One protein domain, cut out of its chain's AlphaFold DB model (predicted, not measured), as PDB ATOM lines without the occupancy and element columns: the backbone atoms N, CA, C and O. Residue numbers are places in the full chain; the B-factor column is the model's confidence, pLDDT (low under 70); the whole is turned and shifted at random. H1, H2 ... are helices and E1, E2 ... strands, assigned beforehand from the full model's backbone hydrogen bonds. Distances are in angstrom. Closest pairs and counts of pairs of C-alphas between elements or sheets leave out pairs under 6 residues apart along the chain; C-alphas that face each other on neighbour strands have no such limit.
ATOM      1  N   ALA A 121     -14.686  28.938   4.447       95.94
ATOM      2  CA  ALA A 121     -13.993  27.659   4.600       95.94
ATOM      3  C   ALA A 121     -13.926  27.280   6.088       95.94
ATOM      4  O   ALA A 121     -14.386  26.201   6.465       95.94
ATOM      5  N   ALA A 122     -13.511  28.211   6.953       95.94
ATOM      6  CA  ALA A 122     -13.568  28.012   8.401       95.94
ATOM      7  C   ALA A 122     -15.005  27.757   8.907       95.94
ATOM      8  O   ALA A 122     -15.202  26.921   9.789       95.94
ATOM      9  N   LEU A 123     -16.025  28.420   8.341       96.75
ATOM     10  CA  LEU A 123     -17.434  28.147   8.672       96.75
ATOM     11  C   LEU A 123     -17.906  26.758   8.201       96.75
ATOM     12  O   LEU A 123     -18.666  26.107   8.918       96.75
ATOM     13  N   HIS A 124     -17.431  26.265   7.049       97.12
ATOM     14  CA  HIS A 124     -17.696  24.896   6.588       97.12
ATOM     15  C   HIS A 124     -17.134  23.876   7.580       97.12
ATOM     16  O   HIS A 124     -17.872  23.006   8.041       97.12
ATOM     17  N   ASP A 125     -15.860  23.988   7.954       96.31
ATOM     18  CA  ASP A 125     -15.250  23.020   8.868       96.31
ATOM     19  C   ASP A 125     -15.804  23.138  10.300       96.31
ATOM     20  O   ASP A 125     -15.988  22.112  10.959       96.31
ATOM     21  N   LYS A 126     -16.200  24.338  10.758       96.56
ATOM     22  CA  LYS A 126     -16.972  24.520  12.005       96.56
ATOM     23  C   LYS A 126     -18.308  23.769  11.975       96.56
ATOM     24  O   LYS A 126     -18.579  23.007  12.900       96.56
ATOM     25  N   LEU A 127     -19.109  23.918  10.915       96.44
ATOM     26  CA  LEU A 127     -20.377  23.194  10.750       96.44
ATOM     27  C   LEU A 127     -20.164  21.670  10.722       96.44
ATOM     28  O   LEU A 127     -20.871  20.933  11.411       96.44
ATOM     29  N   ILE A 128     -19.177  21.180   9.967       96.00
ATOM     30  CA  ILE A 128     -18.884  19.741   9.905       96.00
ATOM     31  C   ILE A 128     -18.415  19.204  11.259       96.00
ATOM     32  O   ILE A 128     -18.862  18.131  11.664       96.00
ATOM     33  N   ASN A 129     -17.569  19.930  11.990       95.06
ATOM     34  CA  ASN A 129     -17.138  19.511  13.324       95.06
ATOM     35  C   ASN A 129     -18.309  19.503  14.319       95.06
ATOM     36  O   ASN A 129     -18.527  18.472  14.953       95.06
ATOM     37  N   ALA A 130     -19.140  20.552  14.348       95.56
ATOM     38  CA  ALA A 130     -20.353  20.599  15.167       95.56
ATOM     39  C   ALA A 130     -21.277  19.392  14.917       95.56
ATOM     40  O   ALA A 130     -21.725  18.754  15.863       95.56
ATOM     41  N   LEU A 131     -21.495  19.009  13.653       94.50
ATOM     42  CA  LEU A 131     -22.281  17.820  13.296       94.50
ATOM     43  C   LEU A 131     -21.654  16.505  13.791       94.50
ATOM     44  O   LEU A 131     -22.382  15.592  14.178       94.50
ATOM     45  N   PHE A 132     -20.323  16.382  13.776       93.50
ATOM     46  CA  PHE A 132     -19.633  15.202  14.313       93.50
ATOM     47  C   PHE A 132     -19.666  15.145  15.839       93.50
ATOM     48  O   PHE A 132     -19.747  14.048  16.390       93.50
ATOM     49  N   ASP A 133     -19.604  16.285  16.520       93.62
ATOM     50  CA  ASP A 133     -19.595  16.335  17.981       93.62
ATOM     51  C   ASP A 133     -21.014  16.219  18.567       93.62
ATOM     52  O   ASP A 133     -21.192  15.517  19.561       93.62
ATOM     53  N   GLU A 134     -22.041  16.734  17.875       93.12
ATOM     54  CA  GLU A 134     -23.453  16.375  18.104       93.12
ATOM     55  C   GLU A 134     -23.658  14.849  17.960       93.12
ATOM     56  O   GLU A 134     -24.134  14.200  18.891       93.12
ATOM     57  N   ALA A 135     -23.203  14.235  16.857       90.12
ATOM     58  CA  ALA A 135     -23.318  12.785  16.634       90.12
ATOM     59  C   ALA A 135     -22.566  11.934  17.682       90.12
ATOM     60  O   ALA A 135     -23.008  10.841  18.055       90.12
ATOM     61  N   ARG A 136     -21.421  12.420  18.183       90.56
ATOM     62  CA  ARG A 136     -20.659  11.780  19.271       90.56
ATOM     63  C   ARG A 136     -21.384  11.894  20.611       90.56
ATOM     64  O   ARG A 136     -21.398  10.911  21.351       90.56
ATOM     65  N   GLY A 532     -22.500  27.778  17.772       84.88
ATOM     66  CA  GLY A 532     -21.770  26.519  17.645       84.88
ATOM     67  C   GLY A 532     -22.628  25.282  17.362       84.88
ATOM     68  O   GLY A 532     -22.064  24.307  16.871       84.88
ATOM     69  N   SER A 533     -23.954  25.286  17.569       94.44
ATOM     70  CA  SER A 533     -24.790  24.174  17.071       94.44
ATOM     71  C   SER A 533     -24.827  24.162  15.543       94.44
ATOM     72  O   SER A 533     -24.878  25.211  14.901       94.44
ATOM     73  N   ALA A 534     -24.890  22.973  14.937       95.25
ATOM     74  CA  ALA A 534     -24.982  22.825  13.485       95.25
ATOM     75  C   ALA A 534     -26.168  23.596  12.865       95.25
ATOM     76  O   ALA A 534     -26.112  24.010  11.706       95.25
ATOM     77  N   ALA A 535     -27.231  23.827  13.643       96.38
ATOM     78  CA  ALA A 535     -28.414  24.560  13.206       96.38
ATOM     79  C   ALA A 535     -28.180  26.056  12.937       96.38
ATOM     80  O   ALA A 535     -28.926  26.627  12.146       96.38
ATOM     81  N   SER A 536     -27.171  26.700  13.540       96.56
ATOM     82  CA  SER A 536     -26.938  28.143  13.354       96.56
ATOM     83  C   SER A 536     -26.292  28.498  12.009       96.56
ATOM     84  O   SER A 536     -26.222  29.673  11.669       96.56
ATOM     85  N   TYR A 537     -25.814  27.508  11.246       97.19
ATOM     86  CA  TYR A 537     -25.137  27.710   9.955       97.19
ATOM     87  C   TYR A 537     -26.025  27.409   8.738       97.19
ATOM     88  O   TYR A 537     -25.621  27.683   7.608       97.19
ATOM     89  N   LEU A 538     -27.203  26.809   8.935       97.81
ATOM     90  CA  LEU A 538     -28.104  26.402   7.854       97.81
ATOM     91  C   LEU A 538     -29.313  27.340   7.769       97.81
ATOM     92  O   LEU A 538     -29.969  27.611   8.774       97.81
ATOM     93  N   ASP A 539     -29.641  27.773   6.553       97.94
ATOM     94  CA  ASP A 539     -30.821  28.591   6.279       97.94
ATOM     95  C   ASP A 539     -32.130  27.847   6.641       97.94
ATOM     96  O   ASP A 539     -32.197  26.624   6.457       97.94
ATOM     97  N   PRO A 540     -33.195  28.522   7.126       97.88
ATOM     98  CA  PRO A 540     -34.510  27.913   7.350       97.88
ATOM     99  C   PRO A 540     -35.035  27.073   6.172       97.88
ATOM    100  O   PRO A 540     -35.602  26.003   6.400       97.88
ATOM    101  N   GLY A 541     -34.799  27.502   4.929       97.69
ATOM    102  CA  GLY A 541     -35.160  26.803   3.693       97.69
ATOM    103  C   GLY A 541     -34.147  25.757   3.204       97.69
ATOM    104  O   GLY A 541     -34.418  25.101   2.197       97.69
ATOM    105  N   CYS A 542     -33.018  25.563   3.901       98.19
ATOM    106  CA  CYS A 542     -31.844  24.821   3.423       98.19
ATOM    107  C   CYS A 542     -32.167  23.470   2.760       98.19
ATOM    108  O   CYS A 542     -32.756  22.569   3.370       98.19
ATOM    109  N   GLN A 543     -31.744  23.319   1.504       98.06
ATOM    110  CA  GLN A 543     -31.958  22.138   0.669       98.06
ATOM    111  C   GLN A 543     -30.799  21.141   0.802       98.06
ATOM    112  O   GLN A 543     -29.633  21.525   0.853       98.06
ATOM    113  N   LEU A 544     -31.099  19.841   0.809       97.56
ATOM    114  CA  LEU A 544     -30.099  18.775   0.871       97.56
ATOM    115  C   LEU A 544     -30.226  17.830  -0.328       97.56
ATOM    116  O   LEU A 544     -31.129  16.993  -0.380       97.56
ATOM    117  N   GLN A 545     -29.280  17.895  -1.264       96.56
ATOM    118  CA  GLN A 545     -29.152  16.943  -2.374       96.56
ATOM    119  C   GLN A 545     -28.239  15.769  -1.999       96.56
ATOM    120  O   GLN A 545     -27.213  15.927  -1.330       96.56
ATOM    121  N   LYS A 546     -28.587  14.565  -2.463       95.00
ATOM    122  CA  LYS A 546     -27.856  13.324  -2.162       95.00
ATOM    123  C   LYS A 546     -27.491  12.575  -3.444       95.00
ATOM    124  O   LYS A 546     -28.244  11.722  -3.910       95.00
ATOM    125  N   ASP A 547     -26.300  12.842  -3.969       92.56
ATOM    126  CA  ASP A 547     -25.816  12.200  -5.192       92.56
ATOM    127  C   ASP A 547     -25.373  10.744  -4.930       92.56
ATOM    128  O   ASP A 547     -24.543  10.437  -4.059       92.56
ATOM    129  N   SER A 548     -25.954   9.836  -5.722       80.75
ATOM    130  CA  SER A 548     -25.810   8.381  -5.624       80.75
ATOM    131  C   SER A 548     -24.912   7.732  -6.697       80.75
ATOM    132  O   SER A 548     -24.891   6.501  -6.791       80.75
ATOM    133  N   ARG A 549     -24.091   8.525  -7.411       66.50
ATOM    134  CA  ARG A 549     -23.083   8.160  -8.441       66.50
ATOM    135  C   ARG A 549     -23.575   7.999  -9.888       66.50
ATOM    136  O   ARG A 549     -22.795   7.543 -10.725       66.50
ATOM    137  N   LYS A 550     -24.825   8.323 -10.236       68.12
ATOM    138  CA  LYS A 550     -25.359   8.118 -11.607       68.12
ATOM    139  C   LYS A 550     -25.055   9.281 -12.566       68.12
ATOM    140  O   LYS A 550     -25.922   9.765 -13.282       68.12
ATOM    141  N   GLY A 551     -23.783   9.669 -12.623       64.56
ATOM    142  CA  GLY A 551     -23.311  10.855 -13.337       64.56
ATOM    143  C   GLY A 551     -23.127  12.046 -12.399       64.56
ATOM    144  O   GLY A 551     -23.241  11.914 -11.184       64.56
ATOM    145  N   ILE A 552     -22.798  13.202 -12.971       75.81
ATOM    146  CA  ILE A 552     -22.771  14.474 -12.245       75.81
ATOM    147  C   ILE A 552     -24.158  15.083 -12.415       75.81
ATOM    148  O   ILE A 552     -24.416  15.780 -13.394       75.81
ATOM    149  N   GLU A 553     -25.059  14.774 -11.486       84.25
ATOM    150  CA  GLU A 553     -26.302  15.536 -11.357       84.25
ATOM    151  C   GLU A 553     -25.940  17.001 -11.036       84.25
ATOM    152  O   GLU A 553     -25.038  17.232 -10.212       84.25
ATOM    153  N   PRO A 554     -26.561  17.992 -11.706       89.25
ATOM    154  CA  PRO A 554     -26.356  19.394 -11.375       89.25
ATOM    155  C   PRO A 554     -26.898  19.702  -9.975       89.25
ATOM    156  O   PRO A 554     -27.776  19.009  -9.449       89.25
ATOM    157  N   VAL A 555     -26.342  20.739  -9.349       91.38
ATOM    158  CA  VAL A 555     -26.764  21.147  -8.006       91.38
ATOM    159  C   VAL A 555     -28.207  21.662  -8.068       91.38
ATOM    160  O   VAL A 555     -28.554  22.424  -8.968       91.38
ATOM    161  N   GLY A 556     -29.057  21.180  -7.161       93.06
ATOM    162  CA  GLY A 556     -30.495  21.466  -7.114       93.06
ATOM    163  C   GLY A 556     -31.398  20.481  -7.872       93.06
ATOM    164  O   GLY A 556     -32.602  20.477  -7.637       93.06
ATOM    165  N   SER A 557     -30.885  19.587  -8.732       92.62
ATOM    166  CA  SER A 557     -31.772  18.711  -9.535       92.62
ATOM    167  C   SER A 557     -32.329  17.487  -8.801       92.62
ATOM    168  O   SER A 557     -33.224  16.824  -9.318       92.62
ATOM    169  N   ALA A 558     -31.770  17.140  -7.640       92.75
ATOM    170  CA  ALA A 558     -32.149  15.955  -6.864       92.75
ATOM    171  C   ALA A 558     -32.179  16.254  -5.355       92.75
ATOM    172  O   ALA A 558     -31.596  15.530  -4.540       92.75
ATOM    173  N   VAL A 559     -32.832  17.361  -4.988       96.38
ATOM    174  CA  VAL A 559     -33.100  17.728  -3.592       96.38
ATOM    175  C   VAL A 559     -33.847  16.577  -2.917       96.38
ATOM    176  O   VAL A 559     -34.964  16.230  -3.292       96.38
ATOM    177  N   ALA A 560     -33.201  15.943  -1.943       96.19
ATOM    178  CA  ALA A 560     -33.746  14.799  -1.222       96.19
ATOM    179  C   ALA A 560     -34.604  15.237  -0.026       96.19
ATOM    180  O   ALA A 560     -35.485  14.487   0.392       96.19
ATOM    181  N   VAL A 561     -34.315  16.419   0.530       97.44
ATOM    182  CA  VAL A 561     -35.030  17.079   1.630       97.44
ATOM    183  C   VAL A 561     -34.866  18.599   1.500       97.44
ATOM    184  O   VAL A 561     -33.800  19.061   1.102       97.44
ATOM    185  N   THR A 562     -35.897  19.353   1.881       97.88
ATOM    186  CA  THR A 562     -35.892  20.822   1.993       97.88
ATOM    187  C   THR A 562     -36.209  21.225   3.432       97.88
ATOM    188  O   THR A 562     -37.013  20.563   4.092       97.88
ATOM    189  N   GLY A 563     -35.612  22.322   3.898       98.06
ATOM    190  CA  GLY A 563     -35.837  22.905   5.218       98.06
ATOM    191  C   GLY A 563     -34.790  22.486   6.253       98.06
ATOM    192  O   GLY A 563     -34.461  21.303   6.386       98.06
ATOM    193  N   ARG A 564     -34.301  23.468   7.022       97.38
ATOM    194  CA  ARG A 564     -33.184  23.367   7.982       97.38
ATOM    195  C   ARG A 564     -33.174  22.076   8.793       97.38
ATOM    196  O   ARG A 564     -32.242  21.285   8.695       97.38
ATOM    197  N   ASP A 565     -34.222  21.844   9.578       97.31
ATOM    198  CA  ASP A 565     -34.235  20.797  10.607       97.31
ATOM    199  C   ASP A 565     -34.345  19.388  10.004       97.31
ATOM    200  O   ASP A 565     -33.851  18.405  10.565       97.31
ATOM    201  N   ALA A 566     -34.948  19.282   8.818       97.25
ATOM    202  CA  ALA A 566     -35.022  18.043   8.061       97.25
ATOM    203  C   ALA A 566     -33.686  17.750   7.346       97.25
ATOM    204  O   ALA A 566     -33.229  16.600   7.346       97.25
ATOM    205  N   SER A 567     -33.026  18.783   6.814       97.06
ATOM    206  CA  SER A 567     -31.671  18.710   6.258       97.06
ATOM    207  C   SER A 567     -30.646  18.326   7.333       97.06
ATOM    208  O   SER A 567     -29.912  17.357   7.130       97.06
ATOM    209  N   LEU A 568     -30.673  18.951   8.522       96.25
ATOM    210  CA  LEU A 568     -29.881  18.546   9.698       96.25
ATOM    211  C   LEU A 568     -30.105  17.078  10.055       96.25
ATOM    212  O   LEU A 568     -29.142  16.330  10.188       96.25
ATOM    213  N   ARG A 569     -31.367  16.638  10.165       95.88
ATOM    214  CA  ARG A 569     -31.700  15.247  10.512       95.88
ATOM    215  C   ARG A 569     -31.093  14.251   9.525       95.88
ATOM    216  O   ARG A 569     -30.593  13.212   9.944       95.88
ATOM    217  N   LYS A 570     -31.093  14.561   8.223       95.44
ATOM    218  CA  LYS A 570     -30.439  13.726   7.201       95.44
ATOM    219  C   LYS A 570     -28.917  13.834   7.205       95.44
ATOM    220  O   LYS A 570     -28.262  12.854   6.845       95.44
ATOM    221  N   PHE A 571     -28.366  14.974   7.609       93.81
ATOM    222  CA  PHE A 571     -26.929  15.163   7.757       93.81
ATOM    223  C   PHE A 571     -26.394  14.373   8.958       93.81
ATOM    224  O   PHE A 571     -25.480  13.573   8.764       93.81
ATOM    225  N   ARG A 572     -27.029  14.483  10.136       94.19
ATOM    226  CA  ARG A 572     -26.764  13.638  11.316       94.19
ATOM    227  C   ARG A 572     -26.880  12.158  10.954       94.19
ATOM    228  O   ARG A 572     -25.857  11.491  10.949       94.19
ATOM    229  N   GLU A 573     -28.000  11.705  10.370       94.25
ATOM    230  CA  GLU A 573     -28.176  10.310   9.899       94.25
ATOM    231  C   GLU A 573     -27.024   9.816   8.984       94.25
ATOM    232  O   GLU A 573     -26.835   8.611   8.797       94.25
ATOM    233  N   LYS A 574     -26.281  10.705   8.303       92.06
ATOM    234  CA  LYS A 574     -25.073  10.353   7.532       92.06
ATOM    235  C   LYS A 574     -23.776  10.462   8.335       92.06
ATOM    236  O   LYS A 574     -22.905   9.623   8.117       92.06
ATOM    237  N   VAL A 575     -23.641  11.445   9.218       91.69
ATOM    238  CA  VAL A 575     -22.478  11.647  10.094       91.69
ATOM    239  C   VAL A 575     -22.425  10.605  11.211       91.69
ATOM    240  O   VAL A 575     -21.348  10.068  11.445       91.69
ATOM    241  N   ASP A 576     -23.559  10.198  11.784       91.50
ATOM    242  CA  ASP A 576     -23.679   9.112  12.767       91.50
ATOM    243  C   ASP A 576     -23.047   7.820  12.226       91.50
ATOM    244  O   ASP A 576     -22.197   7.211  12.867       91.50
ATOM    245  N   ILE A 577     -23.366   7.457  10.977       90.56
ATOM    246  CA  ILE A 577     -22.802   6.281  10.287       90.56
ATOM    247  C   ILE A 577     -21.284   6.431  10.064       90.56
ATOM    248  O   ILE A 577     -20.559   5.437  10.031       90.56
ATOM    249  N   LEU A 578     -20.771   7.655   9.899       90.19
ATOM    250  CA  LEU A 578     -19.328   7.908   9.790       90.19
ATOM    251  C   LEU A 578     -18.635   7.845  11.162       90.19
ATOM    252  O   LEU A 578     -17.517   7.339  11.242       90.19
ATOM    253  N   ALA A 579     -19.299   8.317  12.220       88.88
ATOM    254  CA  ALA A 579     -18.819   8.308  13.599       88.88
ATOM    255  C   ALA A 579     -18.835   6.893  14.210       88.88
ATOM    256  O   ALA A 579     -17.852   6.484  14.824       88.88
ATOM    257  N   GLU A 580     -19.884   6.098  13.970       88.06
ATOM    258  CA  GLU A 580     -19.949   4.678  14.340       88.06
ATOM    259  C   GLU A 580     -18.782   3.908  13.700       88.06
ATOM    260  O   GLU A 580     -18.031   3.208  14.384       88.06
ATOM    261  N   VAL A 581     -18.562   4.113  12.398       86.94
ATOM    262  CA  VAL A 581     -17.462   3.493  11.649       86.94
ATOM    263  C   VAL A 581     -16.083   3.956  12.156       86.94
ATOM    264  O   VAL A 581     -15.191   3.119  12.295       86.94
ATOM    265  N   GLU A 582     -15.902   5.240  12.493       86.88
ATOM    266  CA  GLU A 582     -14.681   5.780  13.129       86.88
ATOM    267  C   GLU A 582     -14.434   5.194  14.534       86.88
ATOM    268  O   GLU A 582     -13.294   4.863  14.881       86.88
ATOM    269  N   SER A 583     -15.493   5.011  15.328       85.06
ATOM    270  CA  SER A 583     -15.413   4.439  16.678       85.06
ATOM    271  C   SER A 583     -14.999   2.962  16.679       85.06
ATOM    272  O   SER A 583     -14.387   2.490  17.636       85.06
ATOM    273  N   GLY A 584     -15.312   2.229  15.602       81.38
ATOM    274  CA  GLY A 584     -15.137   0.778  15.521       81.38
ATOM    275  C   GLY A 584     -16.151  -0.024  16.347       81.38
ATOM    276  O   GLY A 584     -15.976  -1.230  16.494       81.38
ATOM    277  N   ASN A 585     -17.205   0.614  16.871       73.12
ATOM    278  CA  ASN A 585     -18.205  -0.006  17.748       73.12
ATOM    279  C   ASN A 585     -19.307  -0.794  17.000       73.12
ATOM    280  O   ASN A 585     -20.251  -1.268  17.628       73.12
ATOM    281  N   ALA A 586     -19.188  -0.958  15.677       66.19
ATOM    282  CA  ALA A 586     -20.068  -1.814  14.879       66.19
ATOM    283  C   ALA A 586     -19.997  -3.263  15.406       66.19
ATOM    284  O   ALA A 586     -18.986  -3.954  15.253       66.19
ATOM    285  N   GLY A 587     -21.047  -3.684  16.112       57.97
ATOM    286  CA  GLY A 587     -20.950  -4.737  17.122       57.97
ATOM    287  C   GLY A 587     -20.597  -6.134  16.600       57.97
ATOM    288  O   GLY A 587     -21.339  -6.718  15.815       57.97
ATOM    289  N   GLY A 588     -19.528  -6.716  17.153       58.22
ATOM    290  CA  GLY A 588     -19.253  -8.157  17.097       58.22
ATOM    291  C   GLY A 588     -18.031  -8.573  16.269       58.22
ATOM    292  O   GLY A 588     -18.121  -8.784  15.065       58.22
ATOM    293  N   GLY A 589     -16.912  -8.838  16.954       56.69
ATOM    294  CA  GLY A 589     -15.877  -9.754  16.452       56.69
ATOM    295  C   GLY A 589     -14.834  -9.180  15.486       56.69
ATOM    296  O   GLY A 589     -14.758  -9.597  14.336       56.69
ATOM    297  N   GLY A 590     -13.951  -8.302  15.974       67.25
ATOM    298  CA  GLY A 590     -12.621  -8.084  15.375       67.25
ATOM    299  C   GLY A 590     -12.568  -7.417  13.992       67.25
ATOM    300  O   GLY A 590     -11.496  -7.373  13.387       67.25
ATOM    301  N   VAL A 591     -13.686  -6.892  13.484       58.38
ATOM    302  CA  VAL A 591     -13.724  -6.146  12.217       58.38
ATOM    303  C   VAL A 591     -12.808  -4.920  12.314       58.38
ATOM    304  O   VAL A 591     -12.804  -4.200  13.311       58.38
ATOM    305  N   SER A 592     -11.980  -4.698  11.290       71.00
ATOM    306  CA  SER A 592     -10.883  -3.728  11.354       71.00
ATOM    307  C   SER A 592     -11.373  -2.293  11.573       71.00
ATOM    308  O   SER A 592     -12.028  -1.731  10.692       71.00
ATOM    309  N   ARG A 593     -10.979  -1.690  12.709       81.88
ATOM    310  CA  ARG A 593     -11.217  -0.278  13.067       81.88
ATOM    311  C   ARG A 593     -10.983   0.627  11.857       81.88
ATOM    312  O   ARG A 593      -9.883   0.640  11.295       81.88
ATOM    313  N   ALA A 594     -12.009   1.365  11.445       87.50
ATOM    314  CA  ALA A 594     -11.884   2.221  10.279       87.50
ATOM    315  C   ALA A 594     -11.039   3.456  10.604       87.50
ATOM    316  O   ALA A 594     -11.073   3.975  11.718       87.50
ATOM    317  N   LYS A 595     -10.301   3.957   9.611       90.44
ATOM    318  CA  LYS A 595      -9.613   5.247   9.714       90.44
ATOM    319  C   LYS A 595     -10.337   6.272   8.856       90.44
ATOM    320  O   LYS A 595     -10.373   6.137   7.629       90.44
ATOM    321  N   LEU A 596     -10.896   7.288   9.507       93.81
ATOM    322  CA  LEU A 596     -11.348   8.501   8.842       93.81
ATOM    323  C   LEU A 596     -10.119   9.327   8.413       93.81
ATOM    324  O   LEU A 596      -9.087   9.345   9.086       93.81
ATOM    325  N   LYS A 597     -10.222  10.002   7.270       94.25
ATOM    326  CA  LYS A 597      -9.321  11.065   6.817       94.25
ATOM    327  C   LYS A 597     -10.185  12.180   6.241       94.25
ATOM    328  O   LYS A 597     -10.742  12.011   5.157       94.25
ATOM    329  N   ARG A 598     -10.305  13.297   6.953       94.06
ATOM    330  CA  ARG A 598     -10.886  14.526   6.399       94.06
ATOM    331  C   ARG A 598      -9.832  15.209   5.507       94.06
ATOM    332  O   ARG A 598      -8.636  14.953   5.652       94.06
ATOM    333  N   LYS A 599     -10.295  15.994   4.543       94.31
ATOM    334  CA  LYS A 599      -9.559  17.093   3.916       94.31
ATOM    335  C   LYS A 599     -10.417  18.329   4.111       94.31
ATOM    336  O   LYS A 599     -11.622  18.251   3.843       94.31
ATOM    337  N   ASP A 600      -9.762  19.387   4.541       91.88
ATOM    338  CA  ASP A 600     -10.351  20.640   5.004       91.88
ATOM    339  C   ASP A 600     -11.095  21.356   3.867       91.88
ATOM    340  O   ASP A 600     -10.939  21.020   2.681       91.88
ATOM    341  N   ALA A 601     -11.958  22.302   4.220       94.31
ATOM    342  CA  ALA A 601     -12.795  22.997   3.261       94.31
ATOM    343  C   ALA A 601     -11.968  23.895   2.330       94.31
ATOM    344  O   ALA A 601     -11.178  24.735   2.748       94.31
ATOM    345  N   SER A 602     -12.198  23.752   1.027       93.94
ATOM    346  CA  SER A 602     -11.636  24.616  -0.004       93.94
ATOM    347  C   SER A 602     -12.711  25.565  -0.529       93.94
ATOM    348  O   SER A 602     -13.816  25.131  -0.876       93.94
ATOM    349  N   LEU A 603     -12.386  26.858  -0.588       93.19
ATOM    350  CA  LEU A 603     -13.219  27.879  -1.216       93.19
ATOM    351  C   LEU A 603     -13.223  27.697  -2.739       93.19
ATOM    352  O   LEU A 603     -12.171  27.637  -3.375       93.19
ATOM    353  N   VAL A 604     -14.413  27.622  -3.331       89.19
ATOM    354  CA  VAL A 604     -14.616  27.308  -4.745       89.19
ATOM    355  C   VAL A 604     -15.444  28.408  -5.410       89.19
ATOM    356  O   VAL A 604     -16.661  28.334  -5.527       89.19
ATOM    357  N   THR A 605     -14.759  29.427  -5.932       79.88
ATOM    358  CA  THR A 605     -15.366  30.518  -6.719       79.88
ATOM    359  C   THR A 605     -15.765  30.036  -8.123       79.88
ATOM    360  O   THR A 605     -15.105  30.343  -9.121       79.88
ATOM    361  N   ALA A 606     -16.781  29.175  -8.209       73.44
ATOM    362  CA  ALA A 606     -17.209  28.563  -9.462       73.44
ATOM    363  C   ALA A 606     -17.905  29.590 -10.373       73.44
ATOM    364  O   ALA A 606     -18.880  30.235  -9.990       73.44
ATOM    365  N   ARG A 607     -17.419  29.729 -11.613       77.12
ATOM    366  CA  ARG A 607     -18.055  30.586 -12.626       77.12
ATOM    367  C   ARG A 607     -19.435  30.028 -12.985       77.12
ATOM    368  O   ARG A 607     -19.521  28.878 -13.407       77.12
ATOM    369  N   GLY A 608     -20.472  30.858 -12.877       85.50
ATOM    370  CA  GLY A 608     -21.858  30.479 -13.177       85.50
ATOM    371  C   GLY A 608     -22.694  30.050 -11.967       85.50
ATOM    372  O   GLY A 608     -23.795  29.543 -12.165       85.50
ATOM    373  N   LEU A 609     -22.209  30.254 -10.737       88.50
ATOM    374  CA  LEU A 609     -23.103  30.381  -9.578       88.50
ATOM    375  C   LEU A 609     -23.929  31.679  -9.693       88.50
ATOM    376  O   LEU A 609     -23.446  32.633 -10.312       88.50
ATOM    377  N   PRO A 610     -25.138  31.741  -9.105       90.44
ATOM    378  CA  PRO A 610     -25.876  32.992  -8.947       90.44
ATOM    379  C   PRO A 610     -25.070  34.039  -8.168       90.44
ATOM    380  O   PRO A 610     -24.269  33.702  -7.293       90.44
ATOM    381  N   GLU A 611     -25.296  35.317  -8.466       92.94
ATOM    382  CA  GLU A 611     -24.678  36.413  -7.718       92.94
ATOM    383  C   GLU A 611     -25.101  36.358  -6.244       92.94
ATOM    384  O   GLU A 611     -26.244  36.048  -5.918       92.94
ATOM    385  N   GLY A 612     -24.149  36.596  -5.340       93.44
ATOM    386  CA  GLY A 612     -24.361  36.422  -3.901       93.44
ATOM    387  C   GLY A 612     -24.285  34.975  -3.391       93.44
ATOM    388  O   GLY A 612     -24.348  34.799  -2.178       93.44
ATOM    389  N   ILE A 613     -24.089  33.954  -4.240       95.50
ATOM    390  CA  ILE A 613     -23.838  32.571  -3.793       95.50
ATOM    391  C   ILE A 613     -22.349  32.217  -3.885       95.50
ATOM    392  O   ILE A 613     -21.690  32.400  -4.909       95.50
ATOM    393  N   LEU A 614     -21.825  31.654  -2.796       96.06
ATOM    394  CA  LEU A 614     -20.439  31.229  -2.633       96.06
ATOM    395  C   LEU A 614     -20.389  29.733  -2.305       96.06
ATOM    396  O   LEU A 614     -21.095  29.252  -1.422       96.06
ATOM    397  N   GLU A 615     -19.535  28.975  -2.993       96.25
ATOM    398  CA  GLU A 615     -19.428  27.523  -2.816       96.25
ATOM    399  C   GLU A 615     -18.159  27.129  -2.046       96.25
ATOM    400  O   GLU A 615     -17.061  27.603  -2.345       96.25
ATOM    401  N   THR A 616     -18.283  26.210  -1.084       97.50
ATOM    402  CA  THR A 616     -17.136  25.569  -0.416       97.50
ATOM    403  C   THR A 616     -17.243  24.046  -0.448       97.50
ATOM    404  O   THR A 616     -18.338  23.481  -0.387       97.50
ATOM    405  N   ARG A 617     -16.102  23.353  -0.563       97.00
ATOM    406  CA  ARG A 617     -16.034  21.890  -0.722       97.00
ATOM    407  C   ARG A 617     -15.047  21.248   0.248       97.00
ATOM    408  O   ARG A 617     -13.889  21.642   0.265       97.00
ATOM    409  N   SER A 618     -15.456  20.189   0.943       97.12
ATOM    410  CA  SER A 618     -14.575  19.317   1.742       97.12
ATOM    411  C   SER A 618     -14.705  17.854   1.296       97.12
ATOM    412  O   SER A 618     -15.598  17.490   0.516       97.12
ATOM    413  N   THR A 619     -13.810  16.972   1.762       96.75
ATOM    414  CA  THR A 619     -13.968  15.522   1.522       96.75
ATOM    415  C   THR A 619     -13.640  14.675   2.742       96.75
ATOM    416  O   THR A 619     -12.642  14.900   3.418       96.75
ATOM    417  N   ILE A 620     -14.439  13.632   2.970       96.25
ATOM    418  CA  ILE A 620     -14.265  12.676   4.064       96.25
ATOM    419  C   ILE A 620     -13.972  11.293   3.477       96.25
ATOM    420  O   ILE A 620     -14.850  10.616   2.940       96.25
ATOM    421  N   GLY A 621     -12.715  10.867   3.565       95.75
ATOM    422  CA  GLY A 621     -12.272   9.520   3.231       95.75
ATOM    423  C   GLY A 621     -12.485   8.556   4.395       95.75
ATOM    424  O   GLY A 621     -11.923   8.740   5.469       95.75
ATOM    425  N   VAL A 622     -13.242   7.490   4.166       94.88
ATOM    426  CA  VAL A 622     -13.429   6.367   5.093       94.88
ATOM    427  C   VAL A 622     -12.594   5.189   4.598       94.88
ATOM    428  O   VAL A 622     -12.803   4.731   3.471       94.88
ATOM    429  N   LYS A 623     -11.666   4.673   5.413       93.69
ATOM    430  CA  LYS A 623     -10.913   3.441   5.118       93.69
ATOM    431  C   LYS A 623     -11.306   2.322   6.085       93.69
ATOM    432  O   LYS A 623     -10.932   2.371   7.251       93.69
ATOM    433  N   MET A 624     -11.997   1.303   5.580       90.56
ATOM    434  CA  MET A 624     -12.386   0.079   6.292       90.56
ATOM    435  C   MET A 624     -11.555  -1.095   5.753       90.56
ATOM    436  O   MET A 624     -11.887  -1.694   4.728       90.56
ATOM    437  N   GLY A 625     -10.424  -1.385   6.402       89.94
ATOM    438  CA  GLY A 625      -9.475  -2.404   5.938       89.94
ATOM    439  C   GLY A 625      -8.934  -2.103   4.532       89.94
ATOM    440  O   GLY A 625      -8.252  -1.096   4.323       89.94
ATOM    441  N   LEU A 626      -9.237  -2.981   3.568       87.94
ATOM    442  CA  LEU A 626      -8.886  -2.816   2.148       87.94
ATOM    443  C   LEU A 626      -9.847  -1.892   1.380       87.94
ATOM    444  O   LEU A 626      -9.482  -1.374   0.325       87.94
ATOM    445  N   LEU A 627     -11.065  -1.669   1.883       87.94
ATOM    446  CA  LEU A 627     -12.041  -0.797   1.234       87.94
ATOM    447  C   LEU A 627     -11.774   0.661   1.612       87.94
ATOM    448  O   LEU A 627     -11.646   1.000   2.788       87.94
ATOM    449  N   SER A 628     -11.745   1.544   0.615       91.56
ATOM    450  CA  SER A 628     -11.761   2.991   0.838       91.56
ATOM    451  C   SER A 628     -12.880   3.648   0.038       91.56
ATOM    452  O   SER A 628     -13.168   3.263  -1.095       91.56
ATOM    453  N   MET A 629     -13.544   4.619   0.657       94.25
ATOM    454  CA  MET A 629     -14.687   5.331   0.101       94.25
ATOM    455  C   MET A 629     -14.595   6.797   0.499       94.25
ATOM    456  O   MET A 629     -14.445   7.103   1.676       94.25
ATOM    457  N   LYS A 630     -14.691   7.703  -0.474       94.50
ATOM    458  CA  LYS A 630     -14.646   9.150  -0.234       94.50
ATOM    459  C   LYS A 630     -16.052   9.731  -0.342       94.50
ATOM    460  O   LYS A 630     -16.768   9.419  -1.292       94.50
ATOM    461  N   TYR A 631     -16.450  10.559   0.610       95.75
ATOM    462  CA  TYR A 631     -17.635  11.402   0.522       95.75
ATOM    463  C   TYR A 631     -17.192  12.828   0.202       95.75
ATOM    464  O   TYR A 631     -16.221  13.310   0.779       95.75
ATOM    465  N   GLY A 632     -17.865  13.474  -0.744       96.31
ATOM    466  CA  GLY A 632     -17.702  14.897  -1.023       96.31
ATOM    467  C   GLY A 632     -18.856  15.659  -0.402       96.31
ATOM    468  O   GLY A 632     -20.007  15.249  -0.571       96.31
ATOM    469  N   ILE A 633     -18.535  16.739   0.301       96.94
ATOM    470  CA  ILE A 633     -19.507  17.676   0.852       96.94
ATOM    471  C   ILE A 633     -19.287  19.004   0.140       96.94
ATOM    472  O   ILE A 633     -18.160  19.491   0.070       96.94
ATOM    473  N   LEU A 634     -20.353  19.560  -0.418       96.94
ATOM    474  CA  LEU A 634     -20.375  20.869  -1.062       96.94
ATOM    475  C   LEU A 634     -21.481  21.682  -0.391       96.94
ATOM    476  O   LEU A 634     -22.584  21.167  -0.218       96.94
ATOM    477  N   LEU A 635     -21.168  22.912   0.012       97.62
ATOM    478  CA  LEU A 635     -22.101  23.846   0.638       97.62
ATOM    479  C   LEU A 635     -22.172  25.123  -0.205       97.62
ATOM    480  O   LEU A 635     -21.133  25.672  -0.575       97.62
ATOM    481  N   TRP A 636     -23.387  25.580  -0.495       97.50
ATOM    482  CA  TRP A 636     -23.691  26.887  -1.074       97.50
ATOM    483  C   TRP A 636     -24.124  27.835   0.037       97.50
ATOM    484  O   TRP A 636     -25.163  27.628   0.663       97.50
ATOM    485  N   TRP A 637     -23.309  28.858   0.264       97.81
ATOM    486  CA  TRP A 637     -23.538  29.938   1.211       97.81
ATOM    487  C   TRP A 637     -24.137  31.127   0.476       97.81
ATOM    488  O   TRP A 637     -23.561  31.592  -0.510       97.81
ATOM    489  N   ASN A 638     -25.245  31.655   0.979       97.25
ATOM    490  CA  ASN A 638     -25.693  32.990   0.614       97.25
ATOM    491  C   ASN A 638     -24.806  33.996   1.356       97.25
ATOM    492  O   ASN A 638     -24.690  33.946   2.577       97.25
ATOM    493  N   VAL A 639     -24.142  34.888   0.624       95.88
ATOM    494  CA  VAL A 639     -23.172  35.847   1.175       95.88
ATOM    495  C   VAL A 639     -23.857  36.965   1.973       95.88
ATOM    496  O   VAL A 639     -23.239  37.528   2.874       95.88
ATOM    497  N   GLY A 640     -25.132  37.258   1.689       96.31
ATOM    498  CA  GLY A 640     -25.931  38.257   2.401       96.31
ATOM    499  C   GLY A 640     -26.454  37.773   3.756       96.31
ATOM    500  O   GLY A 640     -26.401  38.520   4.729       96.31
ATOM    501  N   THR A 641     -26.915  36.520   3.858       96.50
ATOM    502  CA  THR A 641     -27.307  35.918   5.153       96.50
ATOM    503  C   THR A 641     -26.111  35.318   5.899       96.50
ATOM    504  O   THR A 641     -26.090  35.238   7.130       96.50
ATOM    505  N   GLY A 642     -25.093  34.883   5.155       96.25
ATOM    506  CA  GLY A 642     -23.973  34.087   5.639       96.25
ATOM    507  C   GLY A 642     -24.354  32.659   6.049       96.25
ATOM    508  O   GLY A 642     -23.591  32.036   6.788       96.25
ATOM    509  N   LEU A 643     -25.514  32.157   5.607       97.69
ATOM    510  CA  LEU A 643     -26.036  30.817   5.896       97.69
ATOM    511  C   LEU A 643     -25.961  29.902   4.667       97.69
ATOM    512  O   LEU A 643     -25.940  30.363   3.524       97.69
ATOM    513  N   VAL A 644     -25.955  28.589   4.898       97.88
ATOM    514  CA  VAL A 644     -26.023  27.577   3.835       97.88
ATOM    515  C   VAL A 644     -27.462  27.413   3.343       97.88
ATOM    516  O   VAL A 644     -28.308  26.892   4.073       97.88
ATOM    517  N   GLU A 645     -27.712  27.765   2.083       97.81
ATOM    518  CA  GLU A 645     -28.987  27.533   1.385       97.81
ATOM    519  C   GLU A 645     -29.083  26.129   0.778       97.81
ATOM    520  O   GLU A 645     -30.174  25.565   0.680       97.81
ATOM    521  N   MET A 646     -27.957  25.539   0.364       97.62
ATOM    522  CA  MET A 646     -27.947  24.179  -0.172       97.62
ATOM    523  C   MET A 646     -26.683  23.403   0.192       97.62
ATOM    524  O   MET A 646     -25.558  23.854  -0.011       97.62
ATOM    525  N   ALA A 647     -26.884  22.185   0.687       97.69
ATOM    526  CA  ALA A 647     -25.850  21.199   0.946       97.69
ATOM    527  C   ALA A 647     -25.967  20.018  -0.031       97.69
ATOM    528  O   ALA A 647     -27.058  19.530  -0.331       97.69
ATOM    529  N   VAL A 648     -24.832  19.505  -0.506       96.50
ATOM    530  CA  VAL A 648     -24.769  18.370  -1.436       96.50
ATOM    531  C   VAL A 648     -23.838  17.294  -0.888       96.50
ATOM    532  O   VAL A 648     -22.636  17.509  -0.725       96.50
ATOM    533  N   LEU A 649     -24.390  16.102  -0.645       96.19
ATOM    534  CA  LEU A 649     -23.660  14.924  -0.171       96.19
ATOM    535  C   LEU A 649     -23.445  13.927  -1.317       96.19
ATOM    536  O   LEU A 649     -24.345  13.155  -1.658       96.19
ATOM    537  N   ARG A 650     -22.236  13.906  -1.899       95.06
ATOM    538  CA  ARG A 650     -21.861  13.010  -3.014       95.06
ATOM    539  C   ARG A 650     -21.057  11.805  -2.525       95.06
ATOM    540  O   ARG A 650     -19.955  11.945  -1.990       95.06
ATOM    541  N   LYS A 651     -21.566  10.591  -2.753       94.31
ATOM    542  CA  LYS A 651     -20.871   9.331  -2.413       94.31
ATOM    543  C   LYS A 651     -19.880   8.941  -3.518       94.31
ATOM    544  O   LYS A 651     -20.280   8.829  -4.664       94.31
ATOM    545  N   MET A 652     -18.633   8.612  -3.174       90.62
ATOM    546  CA  MET A 652     -17.494   8.458  -4.110       90.62
ATOM    547  C   MET A 652     -17.198   9.736  -4.895       90.62
ATOM    548  O   MET A 652     -17.244   9.752  -6.123       90.62
ATOM    549  N   CYS A 653     -16.848  10.808  -4.187       90.94
ATOM    550  CA  CYS A 653     -16.183  11.925  -4.844       90.94
ATOM    551  C   CYS A 653     -14.836  11.465  -5.443       90.94
ATOM    552  O   CYS A 653     -14.065  10.728  -4.818       90.94
ATOM    553  N   HIS A 654     -14.561  11.883  -6.677       89.62
ATOM    554  CA  HIS A 654     -13.234  11.756  -7.280       89.62
ATOM    555  C   HIS A 654     -12.272  12.755  -6.617       89.62
ATOM    556  O   HIS A 654     -12.712  13.759  -6.064       89.62
ATOM    557  N   ASP A 655     -10.956  12.542  -6.707       85.44
ATOM    558  CA  ASP A 655      -9.984  13.496  -6.143       85.44
ATOM    559  C   ASP A 655     -10.070  14.897  -6.771       85.44
ATOM    560  O   ASP A 655      -9.800  15.884  -6.093       85.44
ATOM    561  N   GLY A 656     -10.560  14.989  -8.013       88.25
ATOM    562  CA  GLY A 656     -10.916  16.247  -8.677       88.25
ATOM    563  C   GLY A 656     -12.222  16.903  -8.195       88.25
ATOM    564  O   GLY A 656     -12.795  17.699  -8.930       88.25
ATOM    565  N   PHE A 657     -12.745  16.534  -7.019       90.62
ATOM    566  CA  PHE A 657     -13.906  17.185  -6.398       90.62
ATOM    567  C   PHE A 657     -13.529  18.482  -5.676       90.62
ATOM    568  O   PHE A 657     -14.305  19.428  -5.726       90.62
ATOM    569  N   LEU A 658     -12.367  18.531  -5.012       90.44
ATOM    570  CA  LEU A 658     -11.907  19.725  -4.286       90.44
ATOM    571  C   LEU A 658     -11.382  20.804  -5.228       90.44
ATOM    572  O   LEU A 658     -11.700  21.976  -5.071       90.44
ATOM    573  N   THR A 659     -10.629  20.400  -6.253       83.62
ATOM    574  CA  THR A 659     -10.398  21.275  -7.400       83.62
ATOM    575  C   THR A 659     -11.746  21.646  -8.006       83.62
ATOM    576  O   THR A 659     -12.636  20.794  -8.107       83.62
ATOM    577  N   GLN A 660     -11.875  22.875  -8.506       71.50
ATOM    578  CA  GLN A 660     -12.925  23.176  -9.476       71.50
ATOM    579  C   GLN A 660     -12.928  22.122 -10.590       71.50
ATOM    580  O   GLN A 660     -11.891  21.518 -10.895       71.50
ATOM    581  N   PHE A 661     -14.090  21.913 -11.217       54.00
ATOM    582  CA  PHE A 661     -14.101  21.206 -12.494       54.00
ATOM    583  C   PHE A 661     -13.053  21.861 -13.403       54.00
ATOM    584  O   PHE A 661     -12.996  23.096 -13.425       54.00
ATOM    585  N   PRO A 662     -12.219  21.086 -14.128       40.59
ATOM    586  CA  PRO A 662     -11.366  21.688 -15.144       40.59
ATOM    587  C   PRO A 662     -12.281  22.544 -16.025       40.59
ATOM    588  O   PRO A 662     -13.354  22.041 -16.386       40.59
ATOM    589  N   PRO A 663     -11.927  23.820 -16.293       41.16
ATOM    590  CA  PRO A 663     -12.817  24.743 -16.986       41.16
ATOM    591  C   PRO A 663     -13.311  24.035 -18.234       41.16
ATOM    592  O   PRO A 663     -12.475  23.508 -18.977       41.16
TER     593      PRO A 663
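This is residues 121 to 136 and 532 to 663 of the 1042 residues of the protein "Hypothetical protein" of Odontella aurita (UniProt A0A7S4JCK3). A twisted sheet of six strands curls round one long helix, H3; a second helix, H1, packs on the same face, its last residues meeting H3. The short H2 sits beside both helices, and the long strands E4 and E5 run through the middle of the domain. The printed part has 148 residues, with three named helices and six named strands in the order H1 H2 E1 E2 H3 E3 E4 E5 E6. Strand beside strand, the mixed sheet runs E2 E1 E6 E5 E4 E3; the class is mixed, helices and strands. The whole is compact, with a radius of gyration of the C-alphas of 15.4 A, yet elongated, spanning 52 by 34 by 26 A.

Begin with the sheet at E3, residues 595 to 604, E4, residues 613 to 624, E5, residues 627 to 638, and E6, residues 644 to 651: they form a meander, each strand the antiparallel neighbour of the one before. Look for N 597 and O 621, 2.8 A apart, between E3 and E4; N 620 and O 631, 2.8 A, between E4 and E5; and N 636 and O 646, 2.8 A, between E5 and E6. E1, residues 538 to 547, is parallel to E6, with N 545 and O 647 at 2.9 A, and bends by 105 degrees at residue 541. E2, residues 559 to 562, forms a hairpin with E1, with N 544 and O 561 at 2.8 A. H3, residues 564 to 583, is on the sheet, which curls round it; its closest C-alpha pair with E1 is Pro 540 and Arg 564, 4.8 A. H1, residues 121 to 136, is on the same face; its closest C-alpha pair with E3 is Ala 121 and Ala 601, 5.0 A. With residues 131 to 136 alone H1 touches H3, the C-alphas of Ala 135 and Asp 576 being closest at 5.3 A; they run the same way at a steep tilt of 69 degrees, only just short of about perpendicular. H2, residues 534 to 537, touches H1, with the C-alphas of Leu 127 and Ala 534 closest at 5.4 A. In H1 every O i to N i+4 pair is within hydrogen-bond range, in H3 15 of 16; H2 is too short for such a pair.

Find C-alpha 121 at (-13.993, 27.659, 4.600), where H1 begins a run of 22.6 A. H3 covers 27.4 A from C-alpha 564 at (-33.184, 23.367, 7.982). E3 measures 26.8 A, E4 35.9 A, E5 36.4 A, E1 19.4 A and E6 20.0 A, ending at C-alpha 651, (-20.871, 9.331, -2.413).

The C-alphas of Gly 589 and Glu 611 are the two farthest apart, at 52.8 A. Residues 137 to 531 are not printed, and C-alphas 136 and 532 are 14.9 A apart across the cut. The links E1 to E2 and H3 to E3 are long. Confidence is under 70 at residues 549 to 551, 586 to 591 and 661 to 663.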